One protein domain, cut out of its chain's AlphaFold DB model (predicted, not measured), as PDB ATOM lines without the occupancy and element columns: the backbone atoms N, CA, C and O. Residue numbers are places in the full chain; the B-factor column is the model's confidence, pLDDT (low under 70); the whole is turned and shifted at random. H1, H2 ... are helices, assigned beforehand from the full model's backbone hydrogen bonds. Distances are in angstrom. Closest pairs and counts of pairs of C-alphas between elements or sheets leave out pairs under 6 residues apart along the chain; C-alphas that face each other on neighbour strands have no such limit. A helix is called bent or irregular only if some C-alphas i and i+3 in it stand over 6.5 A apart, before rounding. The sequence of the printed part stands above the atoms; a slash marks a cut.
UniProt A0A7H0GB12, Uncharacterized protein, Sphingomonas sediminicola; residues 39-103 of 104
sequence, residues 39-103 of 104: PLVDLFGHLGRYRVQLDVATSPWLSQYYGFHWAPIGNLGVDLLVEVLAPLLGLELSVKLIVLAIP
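Overview. This is residues 39 to 103 of the 104 residues of an uncharacterized protein of Sphingomonas sediminicola (UniProt A0A7H0GB12). Three helices, H3, H4 and H1, make the body: H3 and H4 fold back on each other as a V joined through one residue, and H1 packs on both at wide angles. The short helix H2 sits off this body near H1, at one end of the longest axis, and the chain returns from it to H3 through a loop. The printed part has 65 residues with four named helices, H1 to H4 in chain order, and no named strand; the class is all helix. It is compact, with a radius of gyration of the C-alphas of 11.9 A and spans of 37 by 25 by 23 A.

Arrangement. H3, residues 76 to 89, touches H4, residues 91 to 101, at a steep tilt of 53 degrees, opposite ways; the closest C-alphas, of Ala 86 and Ser 94, are 5.5 A apart. H1, residues 43 to 55, touches H3 with residues 50 to 54 alone, at 71 degrees, only just about perpendicular; the closest C-alphas, of Leu 54 and Glu 83, are 6.7 A apart. H1 touches H4 with residues 47 to 51 alone, at a steep tilt of 53 degrees; the C-alphas of Leu 47 and Leu 91 are closest, at 7.5 A. H2, residues 60 to 65, is close to H1 but not clearly touching, with the closest C-alphas, of Val 52 and Leu 62, 6.6 A apart. H2 is apart from H3 and H4. Every O i to N i+4 pair is within hydrogen-bond range in H1 and H4, against 1 of 2 in H2 and 8 of 10 in H3.

Along the chain. H3 is 19.3 A long and only just irregular, with C-alphas 84 and 87 6.53 A apart. H1, 18.2 A long, begins at C-alpha 43 (29.725, 0.098, 87.445). H4, 15.5 A long, ends at C-alpha 101 (25.522, 13.666, 91.379). H2 measures 9.4 A.

Size, cuts and confidence. The C-alphas of Pro 60 and Pro 103 are the two farthest apart, at 37.5 A. Residues 71 to 77, of which 76 and 77 belong to H3, stand free. The printed part has no cut and no long link, and no printed residue is under 70 in pLDDT.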
ATOM      1  N   PRO A  39      29.130   4.382  81.103       84.62
ATOM      2  CA  PRO A  39      30.200   3.473  80.688       84.62
ATOM      3  C   PRO A  39      31.399   3.542  81.649       84.62
ATOM      4  O   PRO A  39      32.524   3.832  81.245       84.62
ATOM      5  N   LEU A  40      31.152   3.315  82.939       89.81
ATOM      6  CA  LEU A  40      32.180   3.240  83.968       89.81
ATOM      7  C   LEU A  40      32.575   1.773  84.154       89.81
ATOM      8  O   LEU A  40      31.722   0.899  84.314       89.81
ATOM      9  N   VAL A  41      33.877   1.504  84.089       90.31
ATOM     10  CA  VAL A  41      34.439   0.143  84.047       90.31
ATOM     11  C   VAL A  41      34.085  -0.705  85.274       90.31
ATOM     12  O   VAL A  41      34.006  -1.927  85.182       90.31
ATOM     13  N   ASP A  42      33.847  -0.062  86.410       92.00
ATOM     14  CA  ASP A  42      33.505  -0.654  87.702       92.00
ATOM     15  C   ASP A  42      31.988  -0.759  87.947       92.00
ATOM     16  O   ASP A  42      31.549  -1.535  88.802       92.00
ATOM     17  N   LEU A  43      31.161  -0.039  87.180       92.94
ATOM     18  CA  LEU A  43      29.725   0.098  87.445       92.94
ATOM     19  C   LEU A  43      28.978  -1.230  87.450       92.94
ATOM     20  O   LEU A  43      28.135  -1.454  88.313       92.94
ATOM     21  N   PHE A  44      29.282  -2.127  86.513       93.06
ATOM     22  CA  PHE A  44      28.619  -3.432  86.461       93.06
ATOM     23  C   PHE A  44      28.935  -4.287  87.692       93.06
ATOM     24  O   PHE A  44      28.047  -4.966  88.211       93.06
ATOM     25  N   GLY A  45      30.164  -4.198  88.212       94.56
ATOM     26  CA  GLY A  45      30.537  -4.836  89.475       94.56
ATOM     27  C   GLY A  45      29.749  -4.258  90.651       94.56
ATOM     28  O   GLY A  45      29.226  -5.005  91.481       94.56
ATOM     29  N   HIS A  46      29.580  -2.934  90.684       95.62
ATOM     30  CA  HIS A  46      28.760  -2.268  91.693       95.62
ATOM     31  C   HIS A  46      27.277  -2.636  91.591       95.62
ATOM     32  O   HIS A  46      26.682  -2.962  92.614       95.62
ATOM     33  N   LEU A  47      26.691  -2.665  90.390       96.12
ATOM     34  CA  LEU A  47      25.304  -3.089  90.168       96.12
ATOM     35  C   LEU A  47      25.069  -4.522  90.654       96.12
ATOM     36  O   LEU A  47      24.088  -4.776  91.351       96.12
ATOM     37  N   GLY A  48      25.991  -5.443  90.357       95.38
ATOM     38  CA  GLY A  48      25.937  -6.809  90.880       95.38
ATOM     39  C   GLY A  48      25.969  -6.843  92.409       95.38
ATOM     40  O   GLY A  48      25.128  -7.489  93.035       95.38
ATOM     41  N   ARG A  49      26.880  -6.084  93.030       95.94
ATOM     42  CA  ARG A  49      26.964  -5.990  94.494       95.94
ATOM     43  C   ARG A  49      25.703  -5.382  95.116       95.94
ATOM     44  O   ARG A  49      25.231  -5.906  96.118       95.94
ATOM     45  N   TYR A  50      25.139  -4.326  94.532       97.25
ATOM     46  CA  TYR A  50      23.894  -3.722  95.017       97.25
ATOM     47  C   TYR A  50      22.709  -4.673  94.884       97.25
ATOM     48  O   TYR A  50      21.863  -4.742  95.770       97.25
ATOM     49  N   ARG A  51      22.667  -5.470  93.811       97.00
ATOM     50  CA  ARG A  51      21.654  -6.513  93.653       97.00
ATOM     51  C   ARG A  51      21.747  -7.572  94.752       97.00
ATOM     52  O   ARG A  51      20.713  -8.056  95.200       97.00
ATOM     53  N   VAL A  52      22.960  -7.917  95.188       97.19
ATOM     54  CA  VAL A  52      23.170  -8.779  96.360       97.19
ATOM     55  C   VAL A  52      22.715  -8.064  97.630       97.19
ATOM     56  O   VAL A  52      21.907  -8.624  98.355       97.19
ATOM     57  N   GLN A  53      23.162  -6.830  97.879       96.75
ATOM     58  CA  GLN A  53      22.760  -6.034  99.047       96.75
ATOM     59  C   GLN A  53      21.236  -6.007  99.246       96.75
ATOM     60  O   GLN A  53      20.769  -6.317 100.338       96.75
ATOM     61  N   LEU A  54      20.481  -5.687  98.191       97.25
ATOM     62  CA  LEU A  54      19.029  -5.499  98.264       97.25
ATOM     63  C   LEU A  54      18.263  -6.813  98.483       97.25
ATOM     64  O   LEU A  54      17.275  -6.840  99.212       97.25
ATOM     65  N   ASP A  55      18.716  -7.909  97.864       97.25
ATOM     66  CA  ASP A  55      17.905  -9.126  97.747       97.25
ATOM     67  C   ASP A  55      18.494 -10.358  98.449       97.25
ATOM     68  O   ASP A  55      17.846 -11.403  98.488       97.25
ATOM     69  N   VAL A  56      19.702 -10.301  99.019       96.50
ATOM     70  CA  VAL A  56      20.335 -11.472  99.667       96.50
ATOM     71  C   VAL A  56      19.515 -12.025 100.834       96.50
ATOM     72  O   VAL A  56      19.519 -13.232 101.060       96.50
ATOM     73  N   ALA A  57      18.773 -11.175 101.548       94.00
ATOM     74  CA  ALA A  57      17.935 -11.594 102.672       94.00
ATOM     75  C   ALA A  57      16.661 -12.342 102.235       94.00
ATOM     76  O   ALA A  57      16.084 -13.086 103.025       94.00
ATOM     77  N   THR A  58      16.210 -12.141 100.993       95.31
ATOM     78  CA  THR A  58      14.928 -12.661 100.485       95.31
ATOM     79  C   THR A  58      15.098 -13.676  99.359       95.31
ATOM     80  O   THR A  58      14.195 -14.475  99.123       95.31
ATOM     81  N   SER A  59      16.244 -13.682  98.676       96.19
ATOM     82  CA  SER A  59      16.553 -14.576  97.563       96.19
ATOM     83  C   SER A  59      17.288 -15.832  98.042       96.19
ATOM     84  O   SER A  59      18.473 -15.756  98.393       96.19
ATOM     85  N   PRO A  60      16.654 -17.022  97.973       93.69
ATOM     86  CA  PRO A  60      17.301 -18.278  98.347       93.69
ATOM     87  C   PRO A  60      18.553 -18.546  97.512       93.69
ATOM     88  O   PRO A  60      19.553 -19.019  98.037       93.69
ATOM     89  N   TRP A  61      18.529 -18.175  96.229       95.62
ATOM     90  CA  TRP A  61      19.677 -18.323  95.339       95.62
ATOM     91  C   TRP A  61      20.843 -17.421  95.737       95.62
ATOM     92  O   TRP A  61      21.969 -17.894  95.778       95.62
ATOM     93  N   LEU A  62      20.612 -16.146  96.060       96.31
ATOM     94  CA  LEU A  62      21.716 -15.251  96.430       96.31
ATOM     95  C   LEU A  62      22.329 -15.636  97.778       96.31
ATOM     96  O   LEU A  62      23.552 -15.676  97.889       96.31
ATOM     97  N   SER A  63      21.495 -15.989  98.759       95.56
ATOM     98  CA  SER A  63      21.950 -16.376 100.102       95.56
ATOM     99  C   SER A  63      22.840 -17.630 100.130       95.56
ATOM    100  O   SER A  63      23.625 -17.803 101.057       95.56
ATOM    101  N   GLN A  64      22.758 -18.493  99.109       96.75
ATOM    102  CA  GLN A  64      23.607 -19.685  98.987       96.75
ATOM    103  C   GLN A  64      25.061 -19.358  98.630       96.75
ATOM    104  O   GLN A  64      25.963 -20.090  99.033       96.75
ATOM    105  N   TYR A  65      25.288 -18.294  97.858       96.38
ATOM    106  CA  TYR A  65      26.609 -17.972  97.301       96.38
ATOM    107  C   TYR A  65      27.209 -16.692  97.882       96.38
ATOM    108  O   TYR A  65      28.420 -16.495  97.789       96.38
ATOM    109  N   TYR A  66      26.388 -15.825  98.477       96.94
ATOM    110  CA  TYR A  66      26.812 -14.514  98.947       96.94
ATOM    111  C   TYR A  66      26.362 -14.254 100.382       96.94
ATOM    112  O   TYR A  66      25.212 -14.483 100.748       96.94
ATOM    113  N   GLY A  67      27.281 -13.702 101.173       94.62
ATOM    114  CA  GLY A  67      26.983 -13.041 102.438       94.62
ATOM    115  C   GLY A  67      27.063 -11.527 102.270       94.62
ATOM    116  O   GLY A  67      27.859 -11.026 101.473       94.62
ATOM    117  N   PHE A  68      26.256 -10.797 103.032       94.88
ATOM    118  CA  PHE A  68      26.291  -9.340 103.057       94.88
ATOM    119  C   PHE A  68      26.420  -8.839 104.490       94.88
ATOM    120  O   PHE A  68      25.660  -9.233 105.376       94.88
ATOM    121  N   HIS A  69      27.389  -7.955 104.701       94.62
ATOM    122  CA  HIS A  69      27.653  -7.328 105.985       94.62
ATOM    123  C   HIS A  69      27.953  -5.852 105.768       94.62
ATOM    124  O   HIS A  69      28.787  -5.491 104.937       94.62
ATOM    125  N   TRP A  70      27.294  -5.003 106.551       95.19
ATOM    126  CA  TRP A  70      27.599  -3.583 106.586       95.19
ATOM    127  C   TRP A  70      28.969  -3.350 107.219       95.19
ATOM    128  O   TRP A  70      29.288  -3.915 108.265       95.19
ATOM    129  N   ALA A  71      29.759  -2.481 106.599       94.62
ATOM    130  CA  ALA A  71      31.052  -2.065 107.112       94.62
ATOM    131  C   ALA A  71      31.235  -0.554 106.902       94.62
ATOM    132  O   ALA A  71      30.794  -0.027 105.877       94.62
ATOM    133  N   PRO A  72      31.894   0.158 107.834       94.31
ATOM    134  CA  PRO A  72      32.215   1.572 107.676       94.31
ATOM    135  C   PRO A  72      33.364   1.746 106.673       94.31
ATOM    136  O   PRO A  72      34.525   1.911 107.043       94.31
ATOM    137  N   ILE A  73      33.029   1.680 105.386       92.94
ATOM    138  CA  ILE A  73      33.945   1.872 104.255       92.94
ATOM    139  C   ILE A  73      33.593   3.149 103.487       92.94
ATOM    140  O   ILE A  73      32.482   3.661 103.603       92.94
ATOM    141  N   GLY A  74      34.517   3.651 102.663       90.12
ATOM    142  CA  GLY A  74      34.332   4.915 101.930       90.12
ATOM    143  C   GLY A  74      33.071   4.966 101.057       90.12
ATOM    144  O   GLY A  74      32.468   6.023 100.912       90.12
ATOM    145  N   ASN A  75      32.620   3.816 100.551       91.81
ATOM    146  CA  ASN A  75      31.448   3.726  99.679       91.81
ATOM    147  C   ASN A  75      30.120   3.568 100.440       91.81
ATOM    148  O   ASN A  75      29.067   3.590  99.811       91.81
ATOM    149  N   LEU A  76      30.138   3.465 101.778       94.75
ATOM    150  CA  LEU A  76      28.936   3.220 102.584       94.75
ATOM    151  C   LEU A  76      27.847   4.281 102.356       94.75
ATOM    152  O   LEU A  76      26.664   3.959 102.347       94.75
ATOM    153  N   GLY A  77      28.230   5.543 102.133       94.50
ATOM    154  CA  GLY A  77      27.264   6.604 101.835       94.50
ATOM    155  C   GLY A  77      26.453   6.322 100.567       94.50
ATOM    156  O   GLY A  77      25.240   6.518 100.554       94.50
ATOM    157  N   VAL A  78      27.102   5.801  99.525       96.06
ATOM    158  CA  VAL A  78      26.434   5.401  98.279       96.06
ATOM    159  C   VAL A  78      25.559   4.174  98.518       96.06
ATOM    160  O   VAL A  78      24.431   4.135  98.036       96.06
ATOM    161  N   ASP A  79      26.036   3.207  99.299       96.31
ATOM    162  CA  ASP A  79      25.287   1.984  99.614       96.31
ATOM    163  C   ASP A  79      23.959   2.300 100.310       96.31
ATOM    164  O   ASP A  79      22.926   1.736  99.954       96.31
ATOM    165  N   LEU A  80      23.973   3.248 101.255       97.25
ATOM    166  CA  LEU A  80      22.773   3.719 101.947       97.25
ATOM    167  C   LEU A  80      21.822   4.472 101.009       97.25
ATOM    168  O   LEU A  80      20.609   4.298 101.100       97.25
ATOM    169  N   LEU A  81      22.350   5.287 100.090       97.69
ATOM    170  CA  LEU A  81      21.522   5.939  99.071       97.69
ATOM    171  C   LEU A  81      20.845   4.906  98.167       97.69
ATOM    172  O   LEU A  81      19.659   5.043  97.880       97.69
ATOM    173  N   VAL A  82      21.563   3.861  97.750       97.88
ATOM    174  CA  VAL A  82      20.987   2.767  96.955       97.88
ATOM    175  C   VAL A  82      19.918   2.016  97.747       97.88
ATOM    176  O   VAL A  82      18.849   1.773  97.196       97.88
ATOM    177  N   GLU A  83      20.156   1.717  99.026       97.25
ATOM    178  CA  GLU A  83      19.188   1.034  99.900       97.25
ATOM    179  C   GLU A  83      17.846   1.779  99.975       97.25
ATOM    180  O   GLU A  83      16.781   1.168  99.957       97.25
ATOM    181  N   VAL A  84      17.891   3.114 100.018       97.75
ATOM    182  CA  VAL A  84      16.690   3.958 100.114       97.75
ATOM    183  C   VAL A  84      16.049   4.208  98.746       97.75
ATOM    184  O   VAL A  84      14.824   4.204  98.628       97.75
ATOM    185  N   LEU A  85      16.849   4.451  97.707       98.25
ATOM    186  CA  LEU A  85      16.348   4.873  96.396       98.25
ATOM    187  C   LEU A  85      15.931   3.699  95.506       98.25
ATOM    188  O   LEU A  85      14.928   3.806  94.797       98.25
ATOM    189  N   ALA A  86      16.658   2.579  95.538       97.75
ATOM    190  CA  ALA A  86      16.412   1.454  94.637       97.75
ATOM    191  C   ALA A  86      15.019   0.823  94.798       97.75
ATOM    192  O   ALA A  86      14.414   0.525  93.766       97.75
ATOM    193  N   PRO A  87      14.446   0.685  96.010       96.56
ATOM    194  CA  PRO A  87      13.064   0.226  96.164       96.56
ATOM    195  C   PRO A  87      12.020   1.169  95.542       96.56
ATOM    196  O   PRO A  87      10.925   0.728  95.208       96.56
ATOM    197  N   LEU A  88      12.347   2.459  95.384       97.75
ATOM    198  CA  LEU A  88      11.436   3.485  94.861       97.75
ATOM    199  C   LEU A  88      11.570   3.679  93.347       97.75
ATOM    200  O   LEU A  88      10.576   3.884  92.654       97.75
ATOM    201  N   LEU A  89      12.803   3.656  92.840       97.50
ATOM    202  CA  LEU A  89      13.136   4.056  91.468       97.50
ATOM    203  C   LEU A  89      13.662   2.897  90.612       97.50
ATOM    204  O   LEU A  89      13.840   3.052  89.405       97.50
ATOM    205  N   GLY A  90      13.937   1.745  91.223       96.88
ATOM    206  CA  GLY A  90      14.716   0.672  90.621       96.88
ATOM    207  C   GLY A  90      16.223   0.919  90.734       96.88
ATOM    208  O   GLY A  90      16.697   2.051  90.876       96.88
ATOM    209  N   LEU A  91      16.993  -0.169  90.673       96.56
ATOM    210  CA  LEU A  91      18.440  -0.142  90.894       96.56
ATOM    211  C   LEU A  91      19.182   0.709  89.850       96.56
ATOM    212  O   LEU A  91      19.967   1.580  90.213       96.56
ATOM    213  N   GLU A  92      18.917   0.488  88.561       95.75
ATOM    214  CA  GLU A  92      19.637   1.167  87.473       95.75
ATOM    215  C   GLU A  92      19.433   2.685  87.498       95.75
ATOM    216  O   GLU A  92      20.402   3.442  87.425       95.75
ATOM    217  N   LEU A  93      18.185   3.137  87.663       95.62
ATOM    218  CA  LEU A  93      17.867   4.563  87.720       95.62
ATOM    219  C   LEU A  93      18.460   5.217  88.972       95.62
ATOM    220  O   LEU A  93      19.038   6.299  88.872       95.62
ATOM    221  N   SER A  94      18.376   4.554  90.128       97.25
ATOM    222  CA  SER A  94      18.968   5.057  91.376       97.25
ATOM    223  C   SER A  94      20.470   5.259  91.235       97.25
ATOM    224  O   SER A  94      20.992   6.330  91.537       97.25
ATOM    225  N   VAL A  95      21.164   4.252  90.702       96.06
ATOM    226  CA  VAL A  95      22.609   4.321  90.487       96.06
ATOM    227  C   VAL A  95      22.958   5.385  89.446       96.06
ATOM    228  O   VAL A  95      23.899   6.144  89.668       96.06
ATOM    229  N   LYS A  96      22.185   5.516  88.360       95.44
ATOM    230  CA  LYS A  96      22.389   6.591  87.376       95.44
ATOM    231  C   LYS A  96      22.304   7.970  88.030       95.44
ATOM    232  O   LYS A  96      23.190   8.787  87.808       95.44
ATOM    233  N   LEU A  97      21.285   8.226  88.850       95.75
ATOM    234  CA  LEU A  97      21.128   9.511  89.539       95.75
ATOM    235  C   LEU A  97      22.277   9.792  90.513       95.75
ATOM    236  O   LEU A  97      22.782  10.911  90.540       95.75
ATOM    237  N   ILE A  98      22.728   8.780  91.259       95.88
ATOM    238  CA  ILE A  98      23.879   8.921  92.158       95.88
ATOM    239  C   ILE A  98      25.146   9.245  91.356       95.88
ATOM    240  O   ILE A  98      25.850  10.188  91.697       95.88
ATOM    241  N   VAL A  99      25.410   8.525  90.260       94.81
ATOM    242  CA  VAL A  99      26.573   8.766  89.387       94.81
ATOM    243  C   VAL A  99      26.554  10.179  88.798       94.81
ATOM    244  O   VAL A  99      27.592  10.836  88.766       94.81
ATOM    245  N   LEU A 100      25.385  10.676  88.385       94.94
ATOM    246  CA  LEU A 100      25.225  12.050  87.892       94.94
ATOM    247  C   LEU A 100      25.494  13.109  88.973       94.94
ATOM    248  O   LEU A 100      25.861  14.231  88.628       94.94
ATOM    249  N   ALA A 101      25.320  12.764  90.250       94.81
ATOM    250  CA  ALA A 101      25.522  13.666  91.379       94.81
ATOM    251  C   ALA A 101      26.967  13.699  91.904       94.81
ATOM    252  O   ALA A 101      27.326  14.660  92.569       94.81
ATOM    253  N   ILE A 102      27.809  12.705  91.595       92.06
ATOM    254  CA  ILE A 102      29.218  12.654  92.043       92.06
ATOM    255  C   ILE A 102      30.019  13.938  91.738       92.06
ATOM    256  O   ILE A 102      30.767  14.372  92.613       92.06
ATOM    257  N   PRO A 103      29.940  14.541  90.535       89.38
ATOM    258  CA  PRO A 103      30.711  15.749  90.240       89.38
ATOM    259  C   PRO A 103      30.110  17.042  90.821       89.38
ATOM    260  O   PRO A 103      30.748  18.086  90.678       89.38
TER     261      PRO A 103